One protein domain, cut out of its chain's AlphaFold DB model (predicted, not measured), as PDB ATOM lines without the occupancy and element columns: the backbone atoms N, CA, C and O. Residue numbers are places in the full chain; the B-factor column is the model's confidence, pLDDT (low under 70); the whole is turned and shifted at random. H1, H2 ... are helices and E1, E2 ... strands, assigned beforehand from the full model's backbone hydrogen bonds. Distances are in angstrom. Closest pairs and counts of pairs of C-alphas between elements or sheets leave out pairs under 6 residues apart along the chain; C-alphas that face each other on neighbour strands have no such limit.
ATOM      1  N   LEU A 999      28.237 -38.294   1.148       90.31
ATOM      2  CA  LEU A 999      28.536 -37.135   1.997       90.31
ATOM      3  C   LEU A 999      27.287 -36.389   2.487       90.31
ATOM      4  O   LEU A 999      27.404 -35.522   3.355       90.31
ATOM      5  N   HIS A1000      26.107 -36.685   1.936       87.75
ATOM      6  CA  HIS A1000      24.866 -36.038   2.351       87.75
ATOM      7  C   HIS A1000      24.380 -36.610   3.686       87.75
ATOM      8  O   HIS A1000      23.969 -35.860   4.572       87.75
ATOM      9  N   ASN A1001      24.431 -37.938   3.835       83.50
ATOM     10  CA  ASN A1001      23.954 -38.623   5.037       83.50
ATOM     11  C   ASN A1001      25.061 -38.871   6.074       83.50
ATOM     12  O   ASN A1001      24.776 -38.816   7.271       83.50
ATOM     13  N   ASP A1002      26.316 -39.088   5.657       84.56
ATOM     14  CA  ASP A1002      27.450 -39.197   6.585       84.56
ATOM     15  C   ASP A1002      28.053 -37.819   6.885       84.56
ATOM     16  O   ASP A1002      29.110 -37.413   6.389       84.56
ATOM     17  N   THR A1003      27.353 -37.070   7.738       85.06
ATOM     18  CA  THR A1003      27.765 -35.716   8.121       85.06
ATOM     19  C   THR A1003      29.106 -35.684   8.851       85.06
ATOM     20  O   THR A1003      29.747 -34.639   8.877       85.06
ATOM     21  N   ARG A1004      29.552 -36.793   9.454       90.69
ATOM     22  CA  ARG A1004      30.839 -36.833  10.156       90.69
ATOM     23  C   ARG A1004      31.992 -36.975   9.168       90.69
ATOM     24  O   ARG A1004      32.932 -36.186   9.240       90.69
ATOM     25  N   MET A1005      31.890 -37.910   8.221       91.19
ATOM     26  CA  MET A1005      32.875 -38.078   7.146       91.19
ATOM     27  C   MET A1005      32.980 -36.815   6.284       91.19
ATOM     28  O   MET A1005      34.086 -36.362   5.988       91.19
ATOM     29  N   ALA A1006      31.844 -36.197   5.942       91.81
ATOM     30  CA  ALA A1006      31.821 -34.924   5.225       91.81
ATOM     31  C   ALA A1006      32.552 -33.810   5.997       91.81
ATOM     32  O   ALA A1006      33.321 -33.052   5.403       91.81
ATOM     33  N   GLY A1007      32.349 -33.738   7.317       92.88
ATOM     34  CA  GLY A1007      33.034 -32.787   8.191       92.88
ATOM     35  C   GLY A1007      34.545 -33.013   8.224       92.88
ATOM     36  O   GLY A1007      35.305 -32.085   7.953       92.88
ATOM     37  N   ASP A1008      34.983 -34.249   8.484       93.12
ATOM     38  CA  ASP A1008      36.407 -34.607   8.540       93.12
ATOM     39  C   ASP A1008      37.118 -34.365   7.196       93.12
ATOM     40  O   ASP A1008      38.239 -33.857   7.170       93.12
ATOM     41  N   ALA A1009      36.463 -34.652   6.067       93.69
ATOM     42  CA  ALA A1009      37.027 -34.412   4.739       93.69
ATOM     43  C   ALA A1009      37.165 -32.919   4.408       93.69
ATOM     44  O   ALA A1009      38.186 -32.506   3.852       93.69
ATOM     45  N   LEU A1010      36.175 -32.093   4.769       94.06
ATOM     46  CA  LEU A1010      36.256 -30.640   4.587       94.06
ATOM     47  C   LEU A1010      37.325 -30.015   5.496       94.06
ATOM     48  O   LEU A1010      38.060 -29.139   5.044       94.06
ATOM     49  N   ILE A1011      37.452 -30.479   6.744       91.56
ATOM     50  CA  ILE A1011      38.514 -30.057   7.674       91.56
ATOM     51  C   ILE A1011      39.892 -30.413   7.111       91.56
ATOM     52  O   ILE A1011      40.766 -29.549   7.039       91.56
ATOM     53  N   ALA A1012      40.072 -31.651   6.637       90.31
ATOM     54  CA  ALA A1012      41.309 -32.069   5.987       90.31
ATOM     55  C   ALA A1012      41.625 -31.172   4.779       90.31
ATOM     56  O   ALA A1012      42.735 -30.662   4.668       90.31
ATOM     57  N   ALA A1013      40.639 -30.882   3.926       90.88
ATOM     58  CA  ALA A1013      40.821 -30.000   2.776       90.88
ATOM     59  C   ALA A1013      41.237 -28.564   3.163       90.88
ATOM     60  O   ALA A1013      42.026 -27.949   2.448       90.88
ATOM     61  N   VAL A1014      40.775 -28.042   4.306       89.31
ATOM     62  CA  VAL A1014      41.234 -26.753   4.862       89.31
ATOM     63  C   VAL A1014      42.674 -26.835   5.376       89.31
ATOM     64  O   VAL A1014      43.450 -25.898   5.204       89.31
ATOM     65  N   TRP A1015      43.102 -27.946   5.971       84.50
ATOM     66  CA  TRP A1015      44.504 -28.095   6.386       84.50
ATOM     67  C   TRP A1015      45.449 -28.021   5.184       84.50
ATOM     68  O   TRP A1015      46.452 -27.293   5.216       84.50
ATOM     69  N   LEU A1016      45.058 -28.682   4.090       82.19
ATOM     70  CA  LEU A1016      45.782 -28.688   2.820       82.19
ATOM     71  C   LEU A1016      45.914 -27.290   2.194       82.19
ATOM     72  O   LEU A1016      46.873 -27.044   1.470       82.19
ATOM     73  N   THR A1017      45.038 -26.324   2.502       81.38
ATOM     74  CA  THR A1017      45.200 -24.957   1.974       81.38
ATOM     75  C   THR A1017      46.357 -24.194   2.624       81.38
ATOM     76  O   THR A1017      46.830 -23.213   2.051       81.38
ATOM     77  N   SER A1018      46.865 -24.644   3.776       69.12
ATOM     78  CA  SER A1018      48.029 -24.038   4.452       69.12
ATOM     79  C   SER A1018      49.331 -24.817   4.325       69.12
ATOM     80  O   SER A1018      50.370 -24.309   4.746       69.12
ATOM     81  N   GLN A1019      49.294 -26.027   3.772       64.81
ATOM     82  CA  GLN A1019      50.456 -26.904   3.692       64.81
ATOM     83  C   GLN A1019      50.640 -27.390   2.260       64.81
ATOM     84  O   GLN A1019      49.703 -27.877   1.635       64.81
ATOM     85  N   GLU A1020      51.860 -27.281   1.733       61.47
ATOM     86  CA  GLU A1020      52.205 -28.076   0.558       61.47
ATOM     87  C   GLU A1020      52.240 -29.543   0.983       61.47
ATOM     88  O   GLU A1020      52.974 -29.912   1.902       61.47
ATOM     89  N   VAL A1021      51.435 -30.374   0.322       64.50
ATOM     90  CA  VAL A1021      51.420 -31.806   0.603       64.50
ATOM     91  C   VAL A1021      52.285 -32.532  -0.391       64.50
ATOM     92  O   VAL A1021      52.124 -32.425  -1.611       64.50
ATOM     93  N   PHE A1022      53.212 -33.285   0.181       68.31
ATOM     94  CA  PHE A1022      54.102 -34.166  -0.528       68.31
ATOM     95  C   PHE A1022      53.737 -35.599  -0.184       68.31
ATOM     96  O   PHE A1022      53.609 -35.948   0.986       68.31
ATOM     97  N   THR A1023      53.620 -36.440  -1.202       71.75
ATOM     98  CA  THR A1023      53.613 -37.886  -1.017       71.75
ATOM     99  C   THR A1023      55.023 -38.404  -1.218       71.75
ATOM    100  O   THR A1023      55.692 -38.070  -2.199       71.75
ATOM    101  N   THR A1024      55.503 -39.212  -0.280       75.75
ATOM    102  CA  THR A1024      56.775 -39.908  -0.465       75.75
ATOM    103  C   THR A1024      56.550 -41.094  -1.393       75.75
ATOM    104  O   THR A1024      55.768 -41.996  -1.101       75.75
ATOM    105  N   LEU A1025      57.224 -41.081  -2.537       81.81
ATOM    106  CA  LEU A1025      57.240 -42.175  -3.497       81.81
ATOM    107  C   LEU A1025      57.960 -43.397  -2.895       81.81
ATOM    108  O   LEU A1025      58.817 -43.233  -2.022       81.81
ATOM    109  N   PRO A1026      57.707 -44.621  -3.400       81.19
ATOM    110  CA  PRO A1026      58.320 -45.850  -2.879       81.19
ATOM    111  C   PRO A1026      59.852 -45.808  -2.758       81.19
ATOM    112  O   PRO A1026      60.441 -46.429  -1.877       81.19
ATOM    113  N   TRP A1027      60.512 -45.064  -3.644       81.44
ATOM    114  CA  TRP A1027      61.967 -44.907  -3.680       81.44
ATOM    115  C   TRP A1027      62.491 -43.697  -2.883       81.44
ATOM    116  O   TRP A1027      63.661 -43.351  -3.009       81.44
ATOM    117  N   GLY A1028      61.657 -43.064  -2.048       73.50
ATOM    118  CA  GLY A1028      62.070 -42.046  -1.071       73.50
ATOM    119  C   GLY A1028      62.002 -40.597  -1.542       73.50
ATOM    120  O   GLY A1028      62.303 -39.694  -0.770       73.50
ATOM    121  N   GLU A1029      61.593 -40.349  -2.783       74.69
ATOM    122  CA  GLU A1029      61.409 -38.984  -3.273       74.69
ATOM    123  C   GLU A1029      60.049 -38.412  -2.898       74.69
ATOM    124  O   GLU A1029      59.026 -39.065  -3.071       74.69
ATOM    125  N   SER A1030      60.022 -37.150  -2.489       70.00
ATOM    126  CA  SER A1030      58.785 -36.416  -2.248       70.00
ATOM    127  C   SER A1030      58.213 -35.866  -3.556       70.00
ATOM    128  O   SER A1030      58.823 -35.026  -4.222       70.00
ATOM    129  N   LYS A1031      57.012 -36.312  -3.926       69.88
ATOM    130  CA  LYS A1031      56.221 -35.760  -5.028       69.88
ATOM    131  C   LYS A1031      55.198 -34.786  -4.465       69.88
ATOM    132  O   LYS A1031      54.400 -35.148  -3.612       69.88
ATOM    133  N   ARG A1032      55.185 -33.557  -4.974       66.25
ATOM    134  CA  ARG A1032      54.146 -32.582  -4.624       66.25
ATOM    135  C   ARG A1032      52.800 -33.040  -5.190       66.25
ATOM    136  O   ARG A1032      52.711 -33.299  -6.391       66.25
ATOM    137  N   VAL A1033      51.786 -33.139  -4.336       67.25
ATOM    138  CA  VAL A1033      50.419 -33.556  -4.699       67.25
ATOM    139  C   VAL A1033      49.449 -32.385  -4.664       67.25
ATOM    140  O   VAL A1033      48.588 -32.296  -5.532       67.25
ATOM    141  N   SER A1034      49.633 -31.455  -3.727       65.19
ATOM    142  CA  SER A1034      48.827 -30.239  -3.626       65.19
ATOM    143  C   SER A1034      49.705 -29.012  -3.385       65.19
ATOM    144  O   SER A1034      50.789 -29.108  -2.799       65.19
ATOM    145  N   THR A1035      49.250 -27.856  -3.868       58.22
ATOM    146  CA  THR A1035      49.931 -26.568  -3.675       58.22
ATOM    147  C   THR A1035      49.290 -25.779  -2.541       58.22
ATOM    148  O   THR A1035      48.077 -25.819  -2.349       58.22
ATOM    149  N   MET A1036      50.095 -25.010  -1.807       65.00
ATOM    150  CA  MET A1036      49.572 -24.127  -0.764       65.00
ATOM    151  C   MET A1036      48.541 -23.147  -1.352       65.00
ATOM    152  O   MET A1036      48.818 -22.454  -2.338       65.00
ATOM    153  N   GLY A1037      47.373 -23.067  -0.717       61.84
ATOM    154  CA  GLY A1037      46.234 -22.252  -1.142       61.84
ATOM    155  C   GLY A1037      45.273 -22.938  -2.120       61.84
ATOM    156  O   GLY A1037      44.316 -22.296  -2.556       61.84
ATOM    157  N   ASP A1038      45.495 -24.210  -2.465       76.06
ATOM    158  CA  ASP A1038      44.607 -24.958  -3.354       76.06
ATOM    159  C   ASP A1038      43.291 -25.345  -2.662       76.06
ATOM    160  O   ASP A1038      43.248 -26.189  -1.770       76.06
ATOM    161  N   VAL A1039      42.194 -24.721  -3.096       86.75
ATOM    162  CA  VAL A1039      40.833 -24.972  -2.591       86.75
ATOM    163  C   VAL A1039      40.044 -25.964  -3.458       86.75
ATOM    164  O   VAL A1039      38.831 -26.097  -3.286       86.75
ATOM    165  N   SER A1040      40.681 -26.633  -4.427       88.50
ATOM    166  CA  SER A1040      39.999 -27.505  -5.399       88.50
ATOM    167  C   SER A1040      39.306 -28.690  -4.730       88.50
ATOM    168  O   SER A1040      38.147 -28.969  -5.040       88.50
ATOM    169  N   LEU A1041      39.931 -29.292  -3.712       90.19
ATOM    170  CA  LEU A1041      39.303 -30.361  -2.934       90.19
ATOM    171  C   LEU A1041      38.063 -29.874  -2.163       90.19
ATOM    172  O   LEU A1041      37.048 -30.565  -2.150       90.19
ATOM    173  N   ILE A1042      38.096 -28.662  -1.593       93.56
ATOM    174  CA  ILE A1042      36.928 -28.061  -0.920       93.56
ATOM    175  C   ILE A1042      35.776 -27.897  -1.922       93.56
ATOM    176  O   ILE A1042      34.645 -28.289  -1.635       93.56
ATOM    177  N   LYS A1043      36.058 -27.381  -3.128       93.81
ATOM    178  CA  LYS A1043      35.050 -27.246  -4.197       93.81
ATOM    179  C   LYS A1043      34.465 -28.593  -4.603       93.81
ATOM    180  O   LYS A1043      33.256 -28.688  -4.801       93.81
ATOM    181  N   LEU A1044      35.312 -29.615  -4.740       93.69
ATOM    182  CA  LEU A1044      34.884 -30.956  -5.123       93.69
ATOM    183  C   LEU A1044      33.912 -31.539  -4.092       93.69
ATOM    184  O   LEU A1044      32.838 -31.996  -4.478       93.69
ATOM    185  N   LEU A1045      34.272 -31.494  -2.806       94.75
ATOM    186  CA  LEU A1045      33.468 -32.042  -1.710       94.75
ATOM    187  C   LEU A1045      32.106 -31.340  -1.605       94.75
ATOM    188  O   LEU A1045      31.070 -32.002  -1.596       94.75
ATOM    189  N   LEU A1046      32.096 -30.003  -1.605       94.12
ATOM    190  CA  LEU A1046      30.862 -29.208  -1.546       94.12
ATOM    191  C   LEU A1046      29.977 -29.445  -2.779       94.12
ATOM    192  O   LEU A1046      28.764 -29.601  -2.654       94.12
ATOM    193  N   GLY A1047      30.580 -29.556  -3.968       92.06
ATOM    194  CA  GLY A1047      29.871 -29.874  -5.210       92.06
ATOM    195  C   GLY A1047      29.229 -31.268  -5.235       92.06
ATOM    196  O   GLY A1047      28.302 -31.483  -6.011       92.06
ATOM    197  N   HIS A1048      29.679 -32.191  -4.376       92.88
ATOM    198  CA  HIS A1048      29.110 -33.535  -4.208       92.88
ATOM    199  C   HIS A1048      28.243 -33.657  -2.942       92.88
ATOM    200  O   HIS A1048      28.050 -34.751  -2.419       92.88
ATOM    201  N   GLY A1049      27.696 -32.539  -2.454       89.19
ATOM    202  CA  GLY A1049      26.683 -32.540  -1.399       89.19
ATOM    203  C   GLY A1049      27.227 -32.582   0.028       89.19
ATOM    204  O   GLY A1049      26.435 -32.758   0.952       89.19
ATOM    205  N   ALA A1050      28.536 -32.390   0.239       93.88
ATOM    206  CA  ALA A1050      29.069 -32.192   1.584       93.88
ATOM    207  C   ALA A1050      28.434 -30.945   2.218       93.88
ATOM    208  O   ALA A1050      28.522 -29.841   1.679       93.88
ATOM    209  N   ASN A1051      27.804 -31.109   3.379       93.94
ATOM    210  CA  ASN A1051      27.240 -29.982   4.112       93.94
ATOM    211  C   ASN A1051      28.375 -29.078   4.630       93.94
ATOM    212  O   ASN A1051      29.204 -29.522   5.417       93.94
ATOM    213  N   ALA A1052      28.387 -27.796   4.250       93.38
ATOM    214  CA  ALA A1052      29.396 -26.827   4.699       93.38
ATOM    215  C   ALA A1052      29.433 -26.628   6.233       93.38
ATOM    216  O   ALA A1052      30.425 -26.140   6.773       93.38
ATOM    217  N   ASN A1053      28.361 -27.021   6.931       92.75
ATOM    218  CA  ASN A1053      28.226 -26.996   8.390       92.75
ATOM    219  C   ASN A1053      28.403 -28.377   9.044       92.75
ATOM    220  O   ASN A1053      28.102 -28.542  10.228       92.75
ATOM    221  N   ALA A1054      28.848 -29.379   8.283       93.25
ATOM    222  CA  ALA A1054      29.179 -30.697   8.800       93.25
ATOM    223  C   ALA A1054      30.270 -30.600   9.875       93.25
ATOM    224  O   ALA A1054      31.277 -29.908   9.697       93.25
ATOM    225  N   ARG A1055      30.067 -31.304  10.993       91.12
ATOM    226  CA  ARG A1055      31.031 -31.371  12.094       91.12
ATOM    227  C   ARG A1055      31.812 -32.674  12.033       91.12
ATOM    228  O   ARG A1055      31.215 -33.748  11.987       91.12
ATOM    229  N   GLY A1056      33.138 -32.562  12.043       88.25
ATOM    230  CA  GLY A1056      34.040 -33.712  12.054       88.25
ATOM    231  C   GLY A1056      34.137 -34.394  13.422       88.25
ATOM    232  O   GLY A1056      33.459 -34.031  14.386       88.25
ATOM    233  N   THR A1057      35.048 -35.357  13.537       86.44
ATOM    234  CA  THR A1057      35.368 -36.101  14.764       86.44
ATOM    235  C   THR A1057      35.770 -35.185  15.924       86.44
ATOM    236  O   THR A1057      35.445 -35.470  17.075       86.44
ATOM    237  N   GLY A1058      36.416 -34.053  15.634       80.88
ATOM    238  CA  GLY A1058      36.755 -33.024  16.622       80.88
ATOM    239  C   GLY A1058      35.593 -32.103  17.021       80.88
ATOM    240  O   GLY A1058      35.849 -31.073  17.639       80.88
ATOM    241  N   ASN A1059      34.354 -32.427  16.628       85.69
ATOM    242  CA  ASN A1059      33.126 -31.664  16.885       85.69
ATOM    243  C   ASN A1059      33.209 -30.175  16.490       85.69
ATOM    244  O   ASN A1059      32.666 -29.310  17.174       85.69
ATOM    245  N   HIS A1060      33.887 -29.879  15.383       87.50
ATOM    246  CA  HIS A1060      33.985 -28.539  14.807       87.50
ATOM    247  C   HIS A1060      33.774 -28.595  13.295       87.50
ATOM    248  O   HIS A1060      33.809 -29.673  12.699       87.50
ATOM    249  N   THR A1061      33.492 -27.445  12.691       91.56
ATOM    250  CA  THR A1061      33.256 -27.310  11.245       91.56
ATOM    251  C   THR A1061      34.516 -26.874  10.496       91.56
ATOM    252  O   THR A1061      35.475 -26.366  11.077       91.56
ATOM    253  N   ALA A1062      34.514 -27.012   9.169       92.00
ATOM    254  CA  ALA A1062      35.637 -26.569   8.342       92.00
ATOM    255  C   ALA A1062      35.870 -25.045   8.399       92.00
ATOM    256  O   ALA A1062      37.014 -24.600   8.336       92.00
ATOM    257  N   ILE A1063      34.812 -24.234   8.557       91.38
ATOM    258  CA  ILE A1063      34.957 -22.775   8.718       91.38
ATOM    259  C   ILE A1063      35.541 -22.414  10.088       91.38
ATOM    260  O   ILE A1063      36.374 -21.513  10.185       91.38
ATOM    261  N   GLU A1064      35.141 -23.144  11.130       88.50
ATOM    262  CA  GLU A1064      35.716 -23.023  12.468       88.50
ATOM    263  C   GLU A1064      37.221 -23.333  12.425       88.50
ATOM    264  O   GLU A1064      38.021 -22.528  12.901       88.50
ATOM    265  N   GLU A1065      37.626 -24.417  11.759       87.75
ATOM    266  CA  GLU A1065      39.042 -24.756  11.570       87.75
ATOM    267  C   GLU A1065      39.809 -23.681  10.780       87.75
ATOM    268  O   GLU A1065      40.888 -23.237  11.185       87.75
ATOM    269  N   ALA A1066      39.228 -23.198   9.678       88.19
ATOM    270  CA  ALA A1066      39.845 -22.197   8.810       88.19
ATOM    271  C   ALA A1066      40.139 -20.866   9.532       88.19
ATOM    272  O   ALA A1066      41.103 -20.175   9.196       88.19
ATOM    273  N   ILE A1067      39.324 -20.499  10.525       85.00
ATOM    274  CA  ILE A1067      39.469 -19.261  11.309       85.00
ATOM    275  C   ILE A1067      40.334 -19.483  12.559       85.00
ATOM    276  O   ILE A1067      41.093 -18.595  12.959       85.00
ATOM    277  N   ALA A1068      40.243 -20.664  13.174       76.69
ATOM    278  CA  ALA A1068      41.015 -21.027  14.359       76.69
ATOM    279  C   ALA A1068      42.494 -21.312  14.060       76.69
ATOM    280  O   ALA A1068      43.320 -21.267  14.976       76.69
ATOM    281  N   SER A1069      42.850 -21.584  12.804       73.69
ATOM    282  CA  SER A1069      44.238 -21.798  12.404       73.69
ATOM    283  C   SER A1069      45.118 -20.565  12.667       73.69
ATOM    284  O   SER A1069      44.676 -19.408  12.656       73.69
ATOM    285  N   THR A1070      46.408 -20.789  12.930       63.47
ATOM    286  CA  THR A1070      47.404 -19.710  13.056       63.47
ATOM    287  C   THR A1070      47.688 -19.038  11.711       63.47
ATOM    288  O   THR A1070      48.094 -17.873  11.692       63.47
ATOM    289  N   ILE A1071      47.413 -19.744  10.611       65.62
ATOM    290  CA  ILE A1071      47.554 -19.306   9.222       65.62
ATOM    291  C   ILE A1071      46.175 -18.877   8.701       65.62
ATOM    292  O   ILE A1071      45.167 -19.511   8.995       65.62
ATOM    293  N   ALA A1072      46.113 -17.781   7.943       66.06
ATOM    294  CA  ALA A1072      44.846 -17.272   7.425       66.06
ATOM    295  C   ALA A1072      44.422 -18.004   6.142       66.06
ATOM    296  O   ALA A1072      45.067 -17.879   5.102       66.06
ATOM    297  N   HIS A1073      43.287 -18.701   6.199       78.62
ATOM    298  CA  HIS A1073      42.716 -19.462   5.083       78.62
ATOM    299  C   HIS A1073      41.657 -18.667   4.308       78.62
ATOM    300  O   HIS A1073      40.541 -19.136   4.094       78.62
ATOM    301  N   THR A1074      41.975 -17.436   3.902       82.25
ATOM    302  CA  THR A1074      40.993 -16.474   3.356       82.25
ATOM    303  C   THR A1074      40.161 -17.035   2.200       82.25
ATOM    304  O   THR A1074      38.940 -16.889   2.206       82.25
ATOM    305  N   ARG A1075      40.790 -17.736   1.248       84.38
ATOM    306  CA  ARG A1075      40.096 -18.330   0.094       84.38
ATOM    307  C   ARG A1075      39.213 -19.525   0.466       84.38
ATOM    308  O   ARG A1075      38.165 -19.712  -0.146       84.38
ATOM    309  N   ALA A1076      39.616 -20.320   1.458       89.12
ATOM    310  CA  ALA A1076      38.802 -21.423   1.964       89.12
ATOM    311  C   ALA A1076      37.580 -20.892   2.725       89.12
ATOM    312  O   ALA A1076      36.468 -21.358   2.494       89.12
ATOM    313  N   VAL A1077      37.770 -19.865   3.568       90.62
ATOM    314  CA  VAL A1077      36.681 -19.183   4.290       90.62
ATOM    315  C   VAL A1077      35.658 -18.607   3.315       90.62
ATOM    316  O   VAL A1077      34.463 -18.826   3.488       90.62
ATOM    317  N   GLU A1078      36.114 -17.906   2.275       90.38
ATOM    318  CA  GLU A1078      35.244 -17.350   1.235       90.38
ATOM    319  C   GLU A1078      34.381 -18.437   0.578       90.38
ATOM    320  O   GLU A1078      33.157 -18.325   0.562       90.38
ATOM    321  N   LEU A1079      35.002 -19.528   0.123       92.31
ATOM    322  CA  LEU A1079      34.318 -20.631  -0.555       92.31
ATOM    323  C   LEU A1079      33.324 -21.380   0.353       92.31
ATOM    324  O   LEU A1079      32.233 -21.750  -0.087       92.31
ATOM    325  N   LEU A1080      33.691 -21.605   1.616       94.38
ATOM    326  CA  LEU A1080      32.814 -22.233   2.606       94.38
ATOM    327  C   LEU A1080      31.585 -21.354   2.875       94.38
ATOM    328  O   LEU A1080      30.462 -21.855   2.878       94.38
ATOM    329  N   LEU A1081      31.774 -20.039   3.031       93.38
ATOM    330  CA  LEU A1081      30.677 -19.087   3.231       93.38
ATOM    331  C   LEU A1081      29.779 -18.945   1.995       93.38
ATOM    332  O   LEU A1081      28.560 -18.845   2.124       93.38
ATOM    333  N   GLU A1082      30.351 -18.939   0.789       92.19
ATOM    334  CA  GLU A1082      29.585 -18.993  -0.465       92.19
ATOM    335  C   GLU A1082      28.707 -20.243  -0.554       92.19
ATOM    336  O   GLU A1082      27.609 -20.176  -1.103       92.19
ATOM    337  N   SER A1083      29.160 -21.340   0.050       93.56
ATOM    338  CA  SER A1083      28.466 -22.628   0.074       93.56
ATOM    339  C   SER A1083      27.567 -22.817   1.304       93.56
ATOM    340  O   SER A1083      27.126 -23.930   1.580       93.56
ATOM    341  N   GLY A1084      27.272 -21.742   2.047       92.50
ATOM    342  CA  GLY A1084      26.306 -21.757   3.150       92.50
ATOM    343  C   GLY A1084      26.870 -22.128   4.524       92.50
ATOM    344  O   GLY A1084      26.097 -22.490   5.413       92.50
ATOM    345  N   ALA A1085      28.189 -22.044   4.733       93.88
ATOM    346  CA  ALA A1085      28.758 -22.145   6.074       93.88
ATOM    347  C   ALA A1085      28.192 -21.052   6.999       93.88
ATOM    348  O   ALA A1085      28.018 -19.897   6.606       93.88
TER     349      ALA A1085
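Overview. This is residues 999 to 1085 of the 1275 residues of an uncharacterized protein of Pseudogymnoascus sp. VKM F-103 (UniProt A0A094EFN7). Four helices pack into one small body, and a two-strand hairpin, E1 and E2, reaches away from it as an arm at one end and makes much of the length. In the body H1, the longest helix, has H2 and H3 packed on it, and H4 packs on both H2 and H3. The printed part has 87 residues, with four named helices and two named strands in the order H1, E1, E2, H2, H3, H4; the sheet is E1 - E2, antiparallel, and the class is mostly helix. The whole is compact, with a radius of gyration of the C-alphas of 13.3 A, yet only just elongated, with spans of 41 by 27 by 23 A.

Along the chain. H1 is residues 1003 to 1018, 23.7 A from its first C-alpha at (27.765, -35.716, 8.121) to its last at (48.029, -24.038, 4.452). E1 is residues 1021 to 1024, 9.8 A long, and E2 is residues 1030 to 1034, 11.8 A long. H2 is residues 1040 to 1047, 10.4 A long. H3 is residues 1062 to 1068, 9.8 A long. H4 is residues 1074 to 1082, 12.3 A long, and its last C-alpha is at (29.585, -18.993, -0.465).

Arrangement. H1 touches H2 at a shallow tilt of 25 degrees, opposite ways; the closest C-alphas, of Ala 1013 and Ile 1042, are 5.7 A apart. H1 touches H3 at a steep tilt of 45 degrees, the same way, with the closest C-alphas, of Ile 1011 and Ala 1062, 4.6 A apart. H1 and H4 are close but not clearly touching; their closest C-alphas, of Val 1014 and Ala 1076, are 6.5 A apart. H2 touches H4 at a shallow tilt of 10 degrees, the same way, with the closest C-alphas, of Ile 1042 and Ala 1076, 7.5 A apart. H3 and H4 form a helical hairpin; they touch at a steep tilt of 39 degrees, opposite ways, and the closest C-alphas, of Ile 1063 and Val 1077, are 6.0 A apart. H2 and H3 are apart. E1 and E2 form a hairpin of antiparallel strands, with 147 degrees between their directions; N 1023 and O 1031 are 2.8 A apart and N 1033 and O 1021 are 2.8 A apart, within hydrogen-bond range. E1 is apart from H2, H3 and H4, and E2 is apart from H3 and H4. The closest C-alphas of H1 and E2, of Leu 1016 and Ser 1034, are 7.3 A apart. In H2, H3 and H4 every O i to N i+4 pair is within hydrogen-bond range; in H1 11 of 12 are.

Size, cuts and confidence. The two C-alphas farthest apart, of Trp 1027 and Gly 1084, are 43.1 A from each other. The printed part has no cut. The link from H2 to H3, residues 1048 to 1061, is long, and the other links are tight. The mean pLDDT of the printed part is 83.8; residues 1018 to 1022, 1031 to 1037 and 1070 to 1072 are under 70.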